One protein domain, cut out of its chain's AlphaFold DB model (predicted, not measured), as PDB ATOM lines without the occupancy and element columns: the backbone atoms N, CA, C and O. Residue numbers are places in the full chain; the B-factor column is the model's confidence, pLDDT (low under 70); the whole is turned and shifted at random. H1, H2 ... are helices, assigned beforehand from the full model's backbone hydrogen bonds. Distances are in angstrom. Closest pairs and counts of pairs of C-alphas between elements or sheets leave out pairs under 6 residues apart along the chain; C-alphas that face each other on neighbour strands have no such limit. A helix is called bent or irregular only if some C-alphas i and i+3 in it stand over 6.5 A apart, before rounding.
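This is residues 582 to 653 and 671 to 691 of the 845 residues of an uncharacterized protein of Raphidocelis subcapitata (UniProt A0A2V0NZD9). An elongated up-and-down bundle has the long helix H3 in its middle, with H1 and H6 along one side of it and the helical hairpin H4 and H5 along the other. The short H2 sits at the corner before H3, next to H1 and H6, and the unnamed tail of residues 686 to 691 runs on from H6 to one end of the longest axis. The printed part has 93 residues with six named helices, H1 to H6 in chain order, and no named strand; the class is all helix. The whole is compact, with a radius of gyration of the C-alphas of 13.7 A and spans of 43 by 28 by 21 A.

H1 is residues 582 to 592, 15.5 A long, from C-alpha 582 at (79.043, 6.370, 19.323). H2 is residues 596 to 600. H3 is residues 602 to 618, 24.2 A, from C-alpha 602 at (78.531, -7.105, 26.062). H4 is residues 622 to 639, 24.3 A, with a kink of 35 degrees near residue 629; it is only just irregular, C-alphas 631 and 634 being 6.8 A apart. H5 is residues 641 to 652, 17.8 A, and irregular: C-alphas 642 and 645 are 7.0 A apart. H6 is residues 671 to 685, 21.1 A, ending with C-alpha 685 at (65.881, -0.596, 30.533).

H3 is the hub and touches the five other helices. With residues 605 to 612 alone it touches H1, opposite ways at a shallow tilt of 28 degrees; the closest C-alphas, of Trp 582 and Arg 612, are 6.5 A apart. H2 and H3 only just touch, only at the corner, with 3 pairs of C-alphas within 8 A; the closest, of Leu 597 and Leu 605, are 5.5 A apart. H3 and H4 form a hairpin at a shallow tilt of 14 degrees, their closest C-alphas, of Phe 613 and Ala 625, 5.3 A apart. H4 and H5 form another at 16 degrees, with Ala 637 and Leu 643 closest, their C-alphas 5.1 A apart; H4 touches H5 with residues 633 to 638 alone. H1 and H4 are apart. Every O i to N i+4 pair is within hydrogen-bond range in H1, H3 and H6, against 11 of 14 in H4, 6 of 8 in H5 and 0 of 1 in H2, where 0 of 2 O i to N i+3 pairs are.

The two C-alphas farthest apart, of Ala 623 and Pro 691, are 44.5 A apart. Residues 654 to 670 are not printed, and C-alphas 653 and 671 are 17.6 A apart across this cut. The links that are printed whole are tight. The mean pLDDT of the printed part is 84.0, and residue 653 alone is under 70.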
ATOM      1  N   TRP A 582      79.208   7.607  18.561       86.75
ATOM      2  CA  TRP A 582      79.043   6.370  19.323       86.75
ATOM      3  C   TRP A 582      79.613   6.434  20.751       86.75
ATOM      4  O   TRP A 582      79.192   5.662  21.605       86.75
ATOM      5  N   ALA A 583      80.570   7.330  21.018       84.94
ATOM      6  CA  ALA A 583      81.129   7.530  22.356       84.94
ATOM      7  C   ALA A 583      80.109   8.198  23.292       84.94
ATOM      8  O   ALA A 583      79.861   7.718  24.397       84.94
ATOM      9  N   ASP A 584      79.463   9.256  22.810       86.44
ATOM     10  CA  ASP A 584      78.409   9.968  23.525       86.44
ATOM     11  C   ASP A 584      77.138   9.114  23.629       86.44
ATOM     12  O   ASP A 584      76.450   9.150  24.646       86.44
ATOM     13  N   ALA A 585      76.865   8.267  22.628       87.44
ATOM     14  CA  ALA A 585      75.804   7.262  22.687       87.44
ATOM     15  C   ALA A 585      76.027   6.228  23.811       87.44
ATOM     16  O   ALA A 585      75.095   5.944  24.563       87.44
ATOM     17  N   GLU A 586      77.248   5.694  23.968       88.12
ATOM     18  CA  GLU A 586      77.606   4.793  25.079       88.12
ATOM     19  C   GLU A 586      77.431   5.493  26.437       88.12
ATOM     20  O   GLU A 586      76.779   4.959  27.335       88.12
ATOM     21  N   ALA A 587      77.963   6.714  26.569       87.94
ATOM     22  CA  ALA A 587      77.870   7.502  27.796       87.94
ATOM     23  C   ALA A 587      76.417   7.845  28.171       87.94
ATOM     24  O   ALA A 587      76.061   7.825  29.350       87.94
ATOM     25  N   LEU A 588      75.565   8.123  27.181       88.62
ATOM     26  CA  LEU A 588      74.142   8.378  27.383       88.62
ATOM     27  C   LEU A 588      73.405   7.123  27.873       88.62
ATOM     28  O   LEU A 588      72.617   7.220  28.814       88.62
ATOM     29  N   VAL A 589      73.675   5.948  27.291       87.00
ATOM     30  CA  VAL A 589      73.056   4.693  27.749       87.00
ATOM     31  C   VAL A 589      73.498   4.364  29.176       87.00
ATOM     32  O   VAL A 589      72.638   4.182  30.028       87.00
ATOM     33  N   GLU A 590      74.796   4.381  29.490       87.19
ATOM     34  CA  GLU A 590      75.283   4.077  30.849       87.19
ATOM     35  C   GLU A 590      74.834   5.118  31.901       87.19
ATOM     36  O   GLU A 590      74.666   4.778  33.072       87.19
ATOM     37  N   ARG A 591      74.564   6.375  31.507       90.19
ATOM     38  CA  ARG A 591      73.978   7.404  32.393       90.19
ATOM     39  C   ARG A 591      72.531   7.097  32.789       90.19
ATOM     40  O   ARG A 591      72.143   7.391  33.918       90.19
ATOM     41  N   HIS A 592      71.729   6.579  31.861       85.38
ATOM     42  CA  HIS A 592      70.295   6.337  32.066       85.38
ATOM     43  C   HIS A 592      69.966   4.876  32.428       85.38
ATOM     44  O   HIS A 592      68.917   4.621  33.015       85.38
ATOM     45  N   ALA A 593      70.865   3.939  32.123       84.12
ATOM     46  CA  ALA A 593      70.745   2.500  32.342       84.12
ATOM     47  C   ALA A 593      72.132   1.889  32.676       84.12
ATOM     48  O   ALA A 593      72.755   1.246  31.823       84.12
ATOM     49  N   PRO A 594      72.659   2.108  33.898       84.31
ATOM     50  CA  PRO A 594      74.006   1.678  34.267       84.31
ATOM     51  C   PRO A 594      74.148   0.152  34.223       84.31
ATOM     52  O   PRO A 594      73.407  -0.574  34.886       84.31
ATOM     53  N   GLY A 595      75.128  -0.338  33.463       80.06
ATOM     54  CA  GLY A 595      75.408  -1.762  33.272       80.06
ATOM     55  C   GLY A 595      74.640  -2.446  32.134       80.06
ATOM     56  O   GLY A 595      74.975  -3.587  31.809       80.06
ATOM     57  N   ALA A 596      73.682  -1.782  31.475       81.69
ATOM     58  CA  ALA A 596      72.898  -2.384  30.387       81.69
ATOM     59  C   ALA A 596      73.769  -2.832  29.194       81.69
ATOM     60  O   ALA A 596      73.517  -3.868  28.579       81.69
ATOM     61  N   LEU A 597      74.847  -2.099  28.887       81.38
ATOM     62  CA  LEU A 597      75.789  -2.485  27.831       81.38
ATOM     63  C   LEU A 597      76.893  -3.412  28.354       81.38
ATOM     64  O   LEU A 597      77.276  -4.361  27.676       81.38
ATOM     65  N   ARG A 598      77.408  -3.156  29.562       81.25
ATOM     66  CA  ARG A 598      78.572  -3.876  30.115       81.25
ATOM     67  C   ARG A 598      78.261  -5.240  30.725       81.25
ATOM     68  O   ARG A 598      79.141  -6.095  30.734       81.25
ATOM     69  N   VAL A 599      77.055  -5.438  31.254       80.81
ATOM     70  CA  VAL A 599      76.652  -6.670  31.953       80.81
ATOM     71  C   VAL A 599      75.622  -7.449  31.143       80.81
ATOM     72  O   VAL A 599      75.759  -8.661  30.997       80.81
ATOM     73  N   GLU A 600      74.607  -6.772  30.599       81.50
ATOM     74  CA  GLU A 600      73.485  -7.450  29.935       81.50
ATOM     75  C   GLU A 600      73.730  -7.710  28.440       81.50
ATOM     76  O   GLU A 600      73.330  -8.758  27.934       81.50
ATOM     77  N   ARG A 601      74.396  -6.788  27.723       85.12
ATOM     78  CA  ARG A 601      74.646  -6.892  26.267       85.12
ATOM     79  C   ARG A 601      76.110  -6.595  25.863       85.12
ATOM     80  O   ARG A 601      76.342  -5.712  25.034       85.12
ATOM     81  N   PRO A 602      77.112  -7.354  26.360       85.00
ATOM     82  CA  PRO A 602      78.531  -7.105  26.062       85.00
ATOM     83  C   PRO A 602      78.885  -7.221  24.567       85.00
ATOM     84  O   PRO A 602      79.810  -6.560  24.098       85.00
ATOM     85  N   GLU A 603      78.135  -8.015  23.797       86.38
ATOM     86  CA  GLU A 603      78.295  -8.129  22.339       86.38
ATOM     87  C   GLU A 603      77.933  -6.816  21.621       86.38
ATOM     88  O   GLU A 603      78.669  -6.363  20.745       86.38
ATOM     89  N   LEU A 604      76.858  -6.148  22.059       87.00
ATOM     90  CA  LEU A 604      76.410  -4.857  21.524       87.00
ATOM     91  C   LEU A 604      77.418  -3.741  21.833       87.00
ATOM     92  O   LEU A 604      77.717  -2.910  20.974       87.00
ATOM     93  N   LEU A 605      77.989  -3.750  23.043       87.44
ATOM     94  CA  LEU A 605      79.073  -2.843  23.417       87.44
ATOM     95  C   LEU A 605      80.318  -3.066  22.546       87.44
ATOM     96  O   LEU A 605      80.942  -2.107  22.094       87.44
ATOM     97  N   PHE A 606      80.669  -4.323  22.271       88.19
ATOM     98  CA  PHE A 606      81.805  -4.654  21.415       88.19
ATOM     99  C   PHE A 606      81.590  -4.227  19.955       88.19
ATOM    100  O   PHE A 606      82.512  -3.692  19.333       88.19
ATOM    101  N   ASP A 607      80.382  -4.398  19.412       87.56
ATOM    102  CA  ASP A 607      80.020  -3.889  18.085       87.56
ATOM    103  C   ASP A 607      80.077  -2.351  18.025       87.56
ATOM    104  O   ASP A 607      80.594  -1.798  17.049       87.56
ATOM    105  N   LEU A 608      79.667  -1.654  19.092       87.88
ATOM    106  CA  LEU A 608      79.824  -0.202  19.229       87.88
ATOM    107  C   LEU A 608      81.302   0.223  19.219       87.88
ATOM    108  O   LEU A 608      81.673   1.143  18.482       87.88
ATOM    109  N   GLN A 609      82.178  -0.470  19.958       88.81
ATOM    110  CA  GLN A 609      83.618  -0.188  19.885       88.81
ATOM    111  C   GLN A 609      84.202  -0.541  18.507       88.81
ATOM    112  O   GLN A 609      85.063   0.187  18.013       88.81
ATOM    113  N   ARG A 610      83.705  -1.587  17.823       86.25
ATOM    114  CA  ARG A 610      84.120  -1.920  16.446       86.25
ATOM    115  C   ARG A 610      83.713  -0.830  15.444       86.25
ATOM    116  O   ARG A 610      84.498  -0.545  14.542       86.25
ATOM    117  N   ALA A 611      82.555  -0.187  15.619       85.81
ATOM    118  CA  ALA A 611      82.124   0.965  14.814       85.81
ATOM    119  C   ALA A 611      82.988   2.219  15.066       85.81
ATOM    120  O   ALA A 611      83.383   2.919  14.132       85.81
ATOM    121  N   ARG A 612      83.351   2.488  16.328       86.69
ATOM    122  CA  ARG A 612      84.296   3.566  16.687       86.69
ATOM    123  C   ARG A 612      85.680   3.318  16.090       86.69
ATOM    124  O   ARG A 612      86.258   4.212  15.473       86.69
ATOM    125  N   PHE A 613      86.179   2.092  16.220       86.75
ATOM    126  CA  PHE A 613      87.458   1.659  15.670       86.75
ATOM    127  C   PHE A 613      87.502   1.805  14.142       86.75
ATOM    128  O   PHE A 613      88.425   2.427  13.618       86.75
ATOM    129  N   SER A 614      86.494   1.303  13.417       84.81
ATOM    130  CA  SER A 614      86.459   1.390  11.950       84.81
ATOM    131  C   SER A 614      86.427   2.840  11.452       84.81
ATOM    132  O   SER A 614      87.131   3.163  10.496       84.81
ATOM    133  N   ARG A 615      85.700   3.740  12.135       85.00
ATOM    134  CA  ARG A 615      85.695   5.183  11.832       85.00
ATOM    135  C   ARG A 615      87.055   5.854  12.067       85.00
ATOM    136  O   ARG A 615      87.440   6.701  11.263       85.00
ATOM    137  N   LEU A 616      87.800   5.484  13.114       85.00
ATOM    138  CA  LEU A 616      89.159   6.003  13.354       85.00
ATOM    139  C   LEU A 616      90.151   5.514  12.289       85.00
ATOM    140  O   LEU A 616      90.891   6.320  11.723       85.00
ATOM    141  N   VAL A 617      90.098   4.225  11.936       85.44
ATOM    142  CA  VAL A 617      90.920   3.645  10.860       85.44
ATOM    143  C   VAL A 617      90.604   4.287   9.505       85.44
ATOM    144  O   VAL A 617      91.524   4.658   8.781       85.44
ATOM    145  N   ALA A 618      89.325   4.513   9.184       83.06
ATOM    146  CA  ALA A 618      88.908   5.197   7.957       83.06
ATOM    147  C   ALA A 618      89.375   6.665   7.882       83.06
ATOM    148  O   ALA A 618      89.590   7.186   6.789       83.06
ATOM    149  N   ARG A 619      89.566   7.329   9.032       84.44
ATOM    150  CA  ARG A 619      90.149   8.681   9.139       84.44
ATOM    151  C   ARG A 619      91.687   8.687   9.129       84.44
ATOM    152  O   ARG A 619      92.278   9.761   9.112       84.44
ATOM    153  N   GLY A 620      92.332   7.519   9.139       82.94
ATOM    154  CA  GLY A 620      93.790   7.375   9.199       82.94
ATOM    155  C   GLY A 620      94.398   7.524  10.601       82.94
ATOM    156  O   GLY A 620      95.621   7.474  10.731       82.94
ATOM    157  N   ASP A 621      93.584   7.663  11.654       87.50
ATOM    158  CA  ASP A 621      94.068   7.751  13.037       87.50
ATOM    159  C   ASP A 621      94.324   6.356  13.629       87.50
ATOM    160  O   ASP A 621      93.559   5.808  14.427       87.50
ATOM    161  N   VAL A 622      95.445   5.767  13.215       85.44
ATOM    162  CA  VAL A 622      95.912   4.462  13.708       85.44
ATOM    163  C   VAL A 622      96.294   4.521  15.194       85.44
ATOM    164  O   VAL A 622      96.176   3.518  15.897       85.44
ATOM    165  N   ALA A 623      96.729   5.683  15.698       86.69
ATOM    166  CA  ALA A 623      97.124   5.846  17.095       86.69
ATOM    167  C   ALA A 623      95.902   5.813  18.026       86.69
ATOM    168  O   ALA A 623      95.888   5.029  18.979       86.69
ATOM    169  N   GLY A 624      94.857   6.582  17.709       85.56
ATOM    170  CA  GLY A 624      93.572   6.544  18.407       85.56
ATOM    171  C   GLY A 624      92.889   5.181  18.299       85.56
ATOM    172  O   GLY A 624      92.411   4.652  19.302       85.56
ATOM    173  N   ALA A 625      92.920   4.550  17.118       85.62
ATOM    174  CA  ALA A 625      92.363   3.212  16.918       85.62
ATOM    175  C   ALA A 625      93.046   2.148  17.806       85.62
ATOM    176  O   ALA A 625      92.370   1.348  18.455       85.62
ATOM    177  N   LEU A 626      94.383   2.157  17.898       86.44
ATOM    178  CA  LEU A 626      95.132   1.246  18.776       86.44
ATOM    179  C   LEU A 626      94.970   1.574  20.268       86.44
ATOM    180  O   LEU A 626      95.033   0.660  21.092       86.44
ATOM    181  N   ALA A 627      94.762   2.841  20.630       88.62
ATOM    182  CA  ALA A 627      94.455   3.235  22.003       88.62
ATOM    183  C   ALA A 627      93.086   2.685  22.443       88.62
ATOM    184  O   ALA A 627      93.024   1.982  23.451       88.62
ATOM    185  N   LEU A 628      92.036   2.894  21.638       88.06
ATOM    186  CA  LEU A 628      90.689   2.343  21.851       88.06
ATOM    187  C   LEU A 628      90.712   0.806  21.948       88.06
ATOM    188  O   LEU A 628      90.115   0.209  22.844       88.06
ATOM    189  N   ALA A 629      91.463   0.147  21.060       87.94
ATOM    190  CA  ALA A 629      91.584  -1.307  21.064       87.94
ATOM    191  C   ALA A 629      92.195  -1.853  22.367       87.94
ATOM    192  O   ALA A 629      91.792  -2.918  22.834       87.94
ATOM    193  N   ARG A 630      93.149  -1.132  22.971       88.88
ATOM    194  CA  ARG A 630      93.795  -1.510  24.240       88.88
ATOM    195  C   ARG A 630      92.961  -1.151  25.466       88.88
ATOM    196  O   ARG A 630      92.969  -1.924  26.417       88.88
ATOM    197  N   ALA A 631      92.303   0.006  25.451       88.31
ATOM    198  CA  ALA A 631      91.525   0.505  26.579       88.31
ATOM    199  C   ALA A 631      90.195  -0.242  26.734       88.31
ATOM    200  O   ALA A 631      89.880  -0.691  27.831       88.31
ATOM    201  N   ASP A 632      89.463  -0.425  25.631       85.00
ATOM    202  CA  ASP A 632      88.064  -0.856  25.677       85.00
ATOM    203  C   ASP A 632      87.859  -2.244  25.048       85.00
ATOM    204  O   ASP A 632      87.236  -3.118  25.646       85.00
ATOM    205  N   MET A 633      88.424  -2.509  23.861       84.38
ATOM    206  CA  MET A 633      88.134  -3.764  23.140       84.38
ATOM    207  C   MET A 633      88.865  -4.993  23.696       84.38
ATOM    208  O   MET A 633      88.309  -6.091  23.678       84.38
ATOM    209  N   THR A 634      90.109  -4.840  24.161       86.50
ATOM    210  CA  THR A 634      90.903  -5.967  24.685       86.50
ATOM    211  C   THR A 634      90.342  -6.471  26.021       86.50
ATOM    212  O   THR A 634      90.058  -7.666  26.097       86.50
ATOM    213  N   PRO A 635      90.043  -5.615  27.025       87.75
ATOM    214  CA  PRO A 635      89.427  -6.073  28.274       87.75
ATOM    215  C   PRO A 635      88.052  -6.728  28.076       87.75
ATOM    216  O   PRO A 635      87.736  -7.692  28.769       87.75
ATOM    217  N   LEU A 636      87.255  -6.270  27.099       84.69
ATOM    218  CA  LEU A 636      85.992  -6.926  26.730       84.69
ATOM    219  C   LEU A 636      86.209  -8.324  26.129       84.69
ATOM    220  O   LEU A 636      85.462  -9.247  26.449       84.69
ATOM    221  N   ALA A 637      87.233  -8.508  25.290       86.19
ATOM    222  CA  ALA A 637      87.563  -9.812  24.712       86.19
ATOM    223  C   ALA A 637      88.205 -10.783  25.725       86.19
ATOM    224  O   ALA A 637      87.988 -11.990  25.625       86.19
ATOM    225  N   ASP A 638      88.942 -10.264  26.712       86.19
ATOM    226  CA  ASP A 638      89.477 -11.044  27.833       86.19
ATOM    227  C   ASP A 638      88.359 -11.484  28.799       86.19
ATOM    228  O   ASP A 638      88.370 -12.618  29.284       86.19
ATOM    229  N   ALA A 639      87.358 -10.626  29.041       84.81
ATOM    230  CA  ALA A 639      86.167 -10.960  29.825       84.81
ATOM    231  C   ALA A 639      85.217 -11.932  29.097       84.81
ATOM    232  O   ALA A 639      84.609 -12.798  29.731       84.81
ATOM    233  N   HIS A 640      85.109 -11.824  27.767       84.06
ATOM    234  CA  HIS A 640      84.217 -12.638  26.937       84.06
ATOM    235  C   HIS A 640      84.983 -13.296  25.770       84.06
ATOM    236  O   HIS A 640      85.029 -12.744  24.664       84.06
ATOM    237  N   PRO A 641      85.519 -14.522  25.954       85.62
ATOM    238  CA  PRO A 641      86.350 -15.204  24.953       85.62
ATOM    239  C   PRO A 641      85.700 -15.404  23.572       85.62
ATOM    240  O   PRO A 641      86.406 -15.572  22.576       85.62
ATOM    241  N   ALA A 642      84.365 -15.359  23.492       84.44
ATOM    242  CA  ALA A 642      83.605 -15.408  22.242       84.44
ATOM    243  C   ALA A 642      83.872 -14.208  21.306       84.44
ATOM    244  O   ALA A 642      83.708 -14.339  20.095       84.44
ATOM    245  N   LEU A 643      84.336 -13.068  21.836       84.44
ATOM    246  CA  LEU A 643      84.617 -11.843  21.073       84.44
ATOM    247  C   LEU A 643      86.034 -11.810  20.470       84.44
ATOM    248  O   LEU A 643      86.314 -11.033  19.556       84.44
ATOM    249  N   VAL A 644      86.937 -12.688  20.921       83.44
ATOM    250  CA  VAL A 644      88.335 -12.767  20.448       83.44
ATOM    251  C   VAL A 644      88.467 -12.948  18.919       83.44
ATOM    252  O   VAL A 644      89.363 -12.329  18.334       83.44
ATOM    253  N   PRO A 645      87.626 -13.740  18.215       84.75
ATOM    254  CA  PRO A 645      87.652 -13.816  16.751       84.75
ATOM    255  C   PRO A 645      87.296 -12.482  16.081       84.75
ATOM    256  O   PRO A 645      87.972 -12.077  15.135       84.75
ATOM    257  N   ALA A 646      86.294 -11.768  16.602       80.94
ATOM    258  CA  ALA A 646      85.868 -10.470  16.079       80.94
ATOM    259  C   ALA A 646      86.920  -9.374  16.334       80.94
ATOM    260  O   ALA A 646      87.163  -8.539  15.460       80.94
ATOM    261  N   LEU A 647      87.623  -9.422  17.474       84.00
ATOM    262  CA  LEU A 647      88.772  -8.551  17.750       84.00
ATOM    263  C   LEU A 647      89.910  -8.787  16.749       84.00
ATOM    264  O   LEU A 647      90.444  -7.833  16.187       84.00
ATOM    265  N   LYS A 648      90.254 -10.050  16.471       83.00
ATOM    266  CA  LYS A 648      91.280 -10.398  15.472       83.00
ATOM    267  C   LYS A 648      90.901  -9.921  14.067       83.00
ATOM    268  O   LYS A 648      91.762  -9.394  13.368       83.00
ATOM    269  N   ALA A 649      89.631 -10.052  13.679       80.81
ATOM    270  CA  ALA A 649      89.125  -9.541  12.405       80.81
ATOM    271  C   ALA A 649      89.220  -8.005  12.314       80.81
ATOM    272  O   ALA A 649      89.683  -7.485  11.301       80.81
ATOM    273  N   ALA A 650      88.872  -7.279  13.384       78.88
ATOM    274  CA  ALA A 650      89.035  -5.825  13.441       78.88
ATOM    275  C   ALA A 650      90.515  -5.404  13.338       78.88
ATOM    276  O   ALA A 650      90.856  -4.542  12.529       78.88
ATOM    277  N   MET A 651      91.414  -6.053  14.089       81.88
ATOM    278  CA  MET A 651      92.856  -5.760  14.049       81.88
ATOM    279  C   MET A 651      93.494  -6.060  12.684       81.88
ATOM    280  O   MET A 651      94.414  -5.353  12.275       81.88
ATOM    281  N   ALA A 652      93.005  -7.065  11.948       78.81
ATOM    282  CA  ALA A 652      93.490  -7.372  10.601       78.81
ATOM    283  C   ALA A 652      93.281  -6.207   9.611       78.81
ATOM    284  O   ALA A 652      94.069  -6.054   8.679       78.81
ATOM    285  N   GLY A 653      92.288  -5.340   9.851       69.75
ATOM    286  CA  GLY A 653      92.040  -4.127   9.063       69.75
ATOM    287  C   GLY A 653      93.136  -3.053   9.151       69.75
ATOM    288  O   GLY A 653      93.142  -2.140   8.332       69.75
ATOM    289  N   GLU A 671      75.748   0.225  10.960       78.75
ATOM    290  CA  GLU A 671      75.527   1.377  11.835       78.75
ATOM    291  C   GLU A 671      74.031   1.646  12.082       78.75
ATOM    292  O   GLU A 671      73.656   2.115  13.159       78.75
ATOM    293  N   SER A 672      73.157   1.292  11.131       78.00
ATOM    294  CA  SER A 672      71.704   1.418  11.274       78.00
ATOM    295  C   SER A 672      71.138   0.350  12.215       78.00
ATOM    296  O   SER A 672      70.337   0.663  13.099       78.00
ATOM    297  N   ALA A 673      71.582  -0.903  12.074       81.31
ATOM    298  CA  ALA A 673      71.197  -1.991  12.974       81.31
ATOM    299  C   ALA A 673      71.742  -1.780  14.398       81.31
ATOM    300  O   ALA A 673      71.017  -1.986  15.371       81.31
ATOM    301  N   LEU A 674      72.980  -1.290  14.524       83.12
ATOM    302  CA  LEU A 674      73.599  -0.922  15.797       83.12
ATOM    303  C   LEU A 674      72.796   0.178  16.510       83.12
ATOM    304  O   LEU A 674      72.466   0.040  17.687       83.12
ATOM    305  N   GLY A 675      72.426   1.242  15.789       82.81
ATOM    306  CA  GLY A 675      71.584   2.314  16.320       82.81
ATOM    307  C   GLY A 675      70.217   1.823  16.811       82.81
ATOM    308  O   GLY A 675      69.750   2.273  17.857       82.81
ATOM    309  N   ALA A 676      69.600   0.874  16.100       81.38
ATOM    310  CA  ALA A 676      68.340   0.256  16.512       81.38
ATOM    311  C   ALA A 676      68.496  -0.630  17.764       81.38
ATOM    312  O   ALA A 676      67.702  -0.508  18.694       81.38
ATOM    313  N   ALA A 677      69.540  -1.461  17.836       83.50
ATOM    314  CA  ALA A 677      69.789  -2.345  18.978       83.50
ATOM    315  C   ALA A 677      70.142  -1.579  20.272       83.50
ATOM    316  O   ALA A 677      69.765  -2.000  21.367       83.50
ATOM    317  N   LEU A 678      70.816  -0.426  20.157       83.81
ATOM    318  CA  LEU A 678      71.050   0.499  21.276       83.81
ATOM    319  C   LEU A 678      69.745   1.157  21.756       83.81
ATOM    320  O   LEU A 678      69.534   1.291  22.960       83.81
ATOM    321  N   GLN A 679      68.864   1.549  20.827       84.31
ATOM    322  CA  GLN A 679      67.543   2.097  21.159       84.31
ATOM    323  C   GLN A 679      66.657   1.057  21.848       84.31
ATOM    324  O   GLN A 679      66.006   1.393  22.830       84.31
ATOM    325  N   GLU A 680      66.670  -0.194  21.385       83.00
ATOM    326  CA  GLU A 680      65.972  -1.312  22.030       83.00
ATOM    327  C   GLU A 680      66.500  -1.549  23.452       83.00
ATOM    328  O   GLU A 680      65.717  -1.556  24.394       83.00
ATOM    329  N   ALA A 681      67.825  -1.626  23.639       81.38
ATOM    330  CA  ALA A 681      68.429  -1.804  24.964       81.38
ATOM    331  C   ALA A 681      68.057  -0.682  25.953       81.38
ATOM    332  O   ALA A 681      67.730  -0.956  27.107       81.38
ATOM    333  N   LEU A 682      68.073   0.580  25.506       82.44
ATOM    334  CA  LEU A 682      67.693   1.716  26.347       82.44
ATOM    335  C   LEU A 682      66.173   1.784  26.589       82.44
ATOM    336  O   LEU A 682      65.749   2.169  27.676       82.44
ATOM    337  N   ALA A 683      65.345   1.392  25.616       81.94
ATOM    338  CA  ALA A 683      63.891   1.342  25.773       81.94
ATOM    339  C   ALA A 683      63.466   0.241  26.758       81.94
ATOM    340  O   ALA A 683      62.650   0.512  27.639       81.94
ATOM    341  N   ASP A 684      64.069  -0.949  26.659       81.12
ATOM    342  CA  ASP A 684      63.870  -2.062  27.593       81.12
ATOM    343  C   ASP A 684      64.229  -1.647  29.027       81.12
ATOM    344  O   ASP A 684      63.422  -1.813  29.944       81.12
ATOM    345  N   ALA A 685      65.406  -1.039  29.220       79.75
ATOM    346  CA  ALA A 685      65.881  -0.596  30.533       79.75
ATOM    347  C   ALA A 685      65.013   0.514  31.159       79.75
ATOM    348  O   ALA A 685      64.858   0.569  32.379       79.75
ATOM    349  N   LEU A 686      64.417   1.383  30.335       80.25
ATOM    350  CA  LEU A 686      63.479   2.423  30.773       80.25
ATOM    351  C   LEU A 686      62.016   1.933  30.849       80.25
ATOM    352  O   LEU A 686      61.133   2.700  31.241       80.25
ATOM    353  N   GLY A 687      61.738   0.675  30.482       75.88
ATOM    354  CA  GLY A 687      60.395   0.085  30.465       75.88
ATOM    355  C   GLY A 687      59.437   0.722  29.450       75.88
ATOM    356  O   GLY A 687      58.219   0.684  29.644       75.88
ATOM    357  N   LEU A 688      59.963   1.346  28.393       76.50
ATOM    358  CA  LEU A 688      59.191   2.146  27.444       76.50
ATOM    359  C   LEU A 688      58.534   1.257  26.383       76.50
ATOM    360  O   LEU A 688      59.201   0.600  25.588       76.50
ATOM    361  N   GLN A 689      57.202   1.255  26.367       70.75
ATOM    362  CA  GLN A 689      56.403   0.554  25.363       70.75
ATOM    363  C   GLN A 689      56.211   1.416  24.108       70.75
ATOM    364  O   GLN A 689      56.218   2.645  24.171       70.75
ATOM    365  N   GLY A 690      56.005   0.767  22.960       72.50
ATOM    366  CA  GLY A 690      55.668   1.463  21.716       72.50
ATOM    367  C   GLY A 690      54.287   2.141  21.782       72.50
ATOM    368  O   GLY A 690      53.401   1.642  22.477       72.50
ATOM    369  N   PRO A 691      54.068   3.242  21.038       84.00
ATOM    370  CA  PRO A 691      52.870   4.065  21.177       84.00
ATOM    371  C   PRO A 691      51.588   3.325  20.769       84.00
ATOM    372  O   PRO A 691      51.491   2.779  19.660       84.00
TER     373      PRO A 691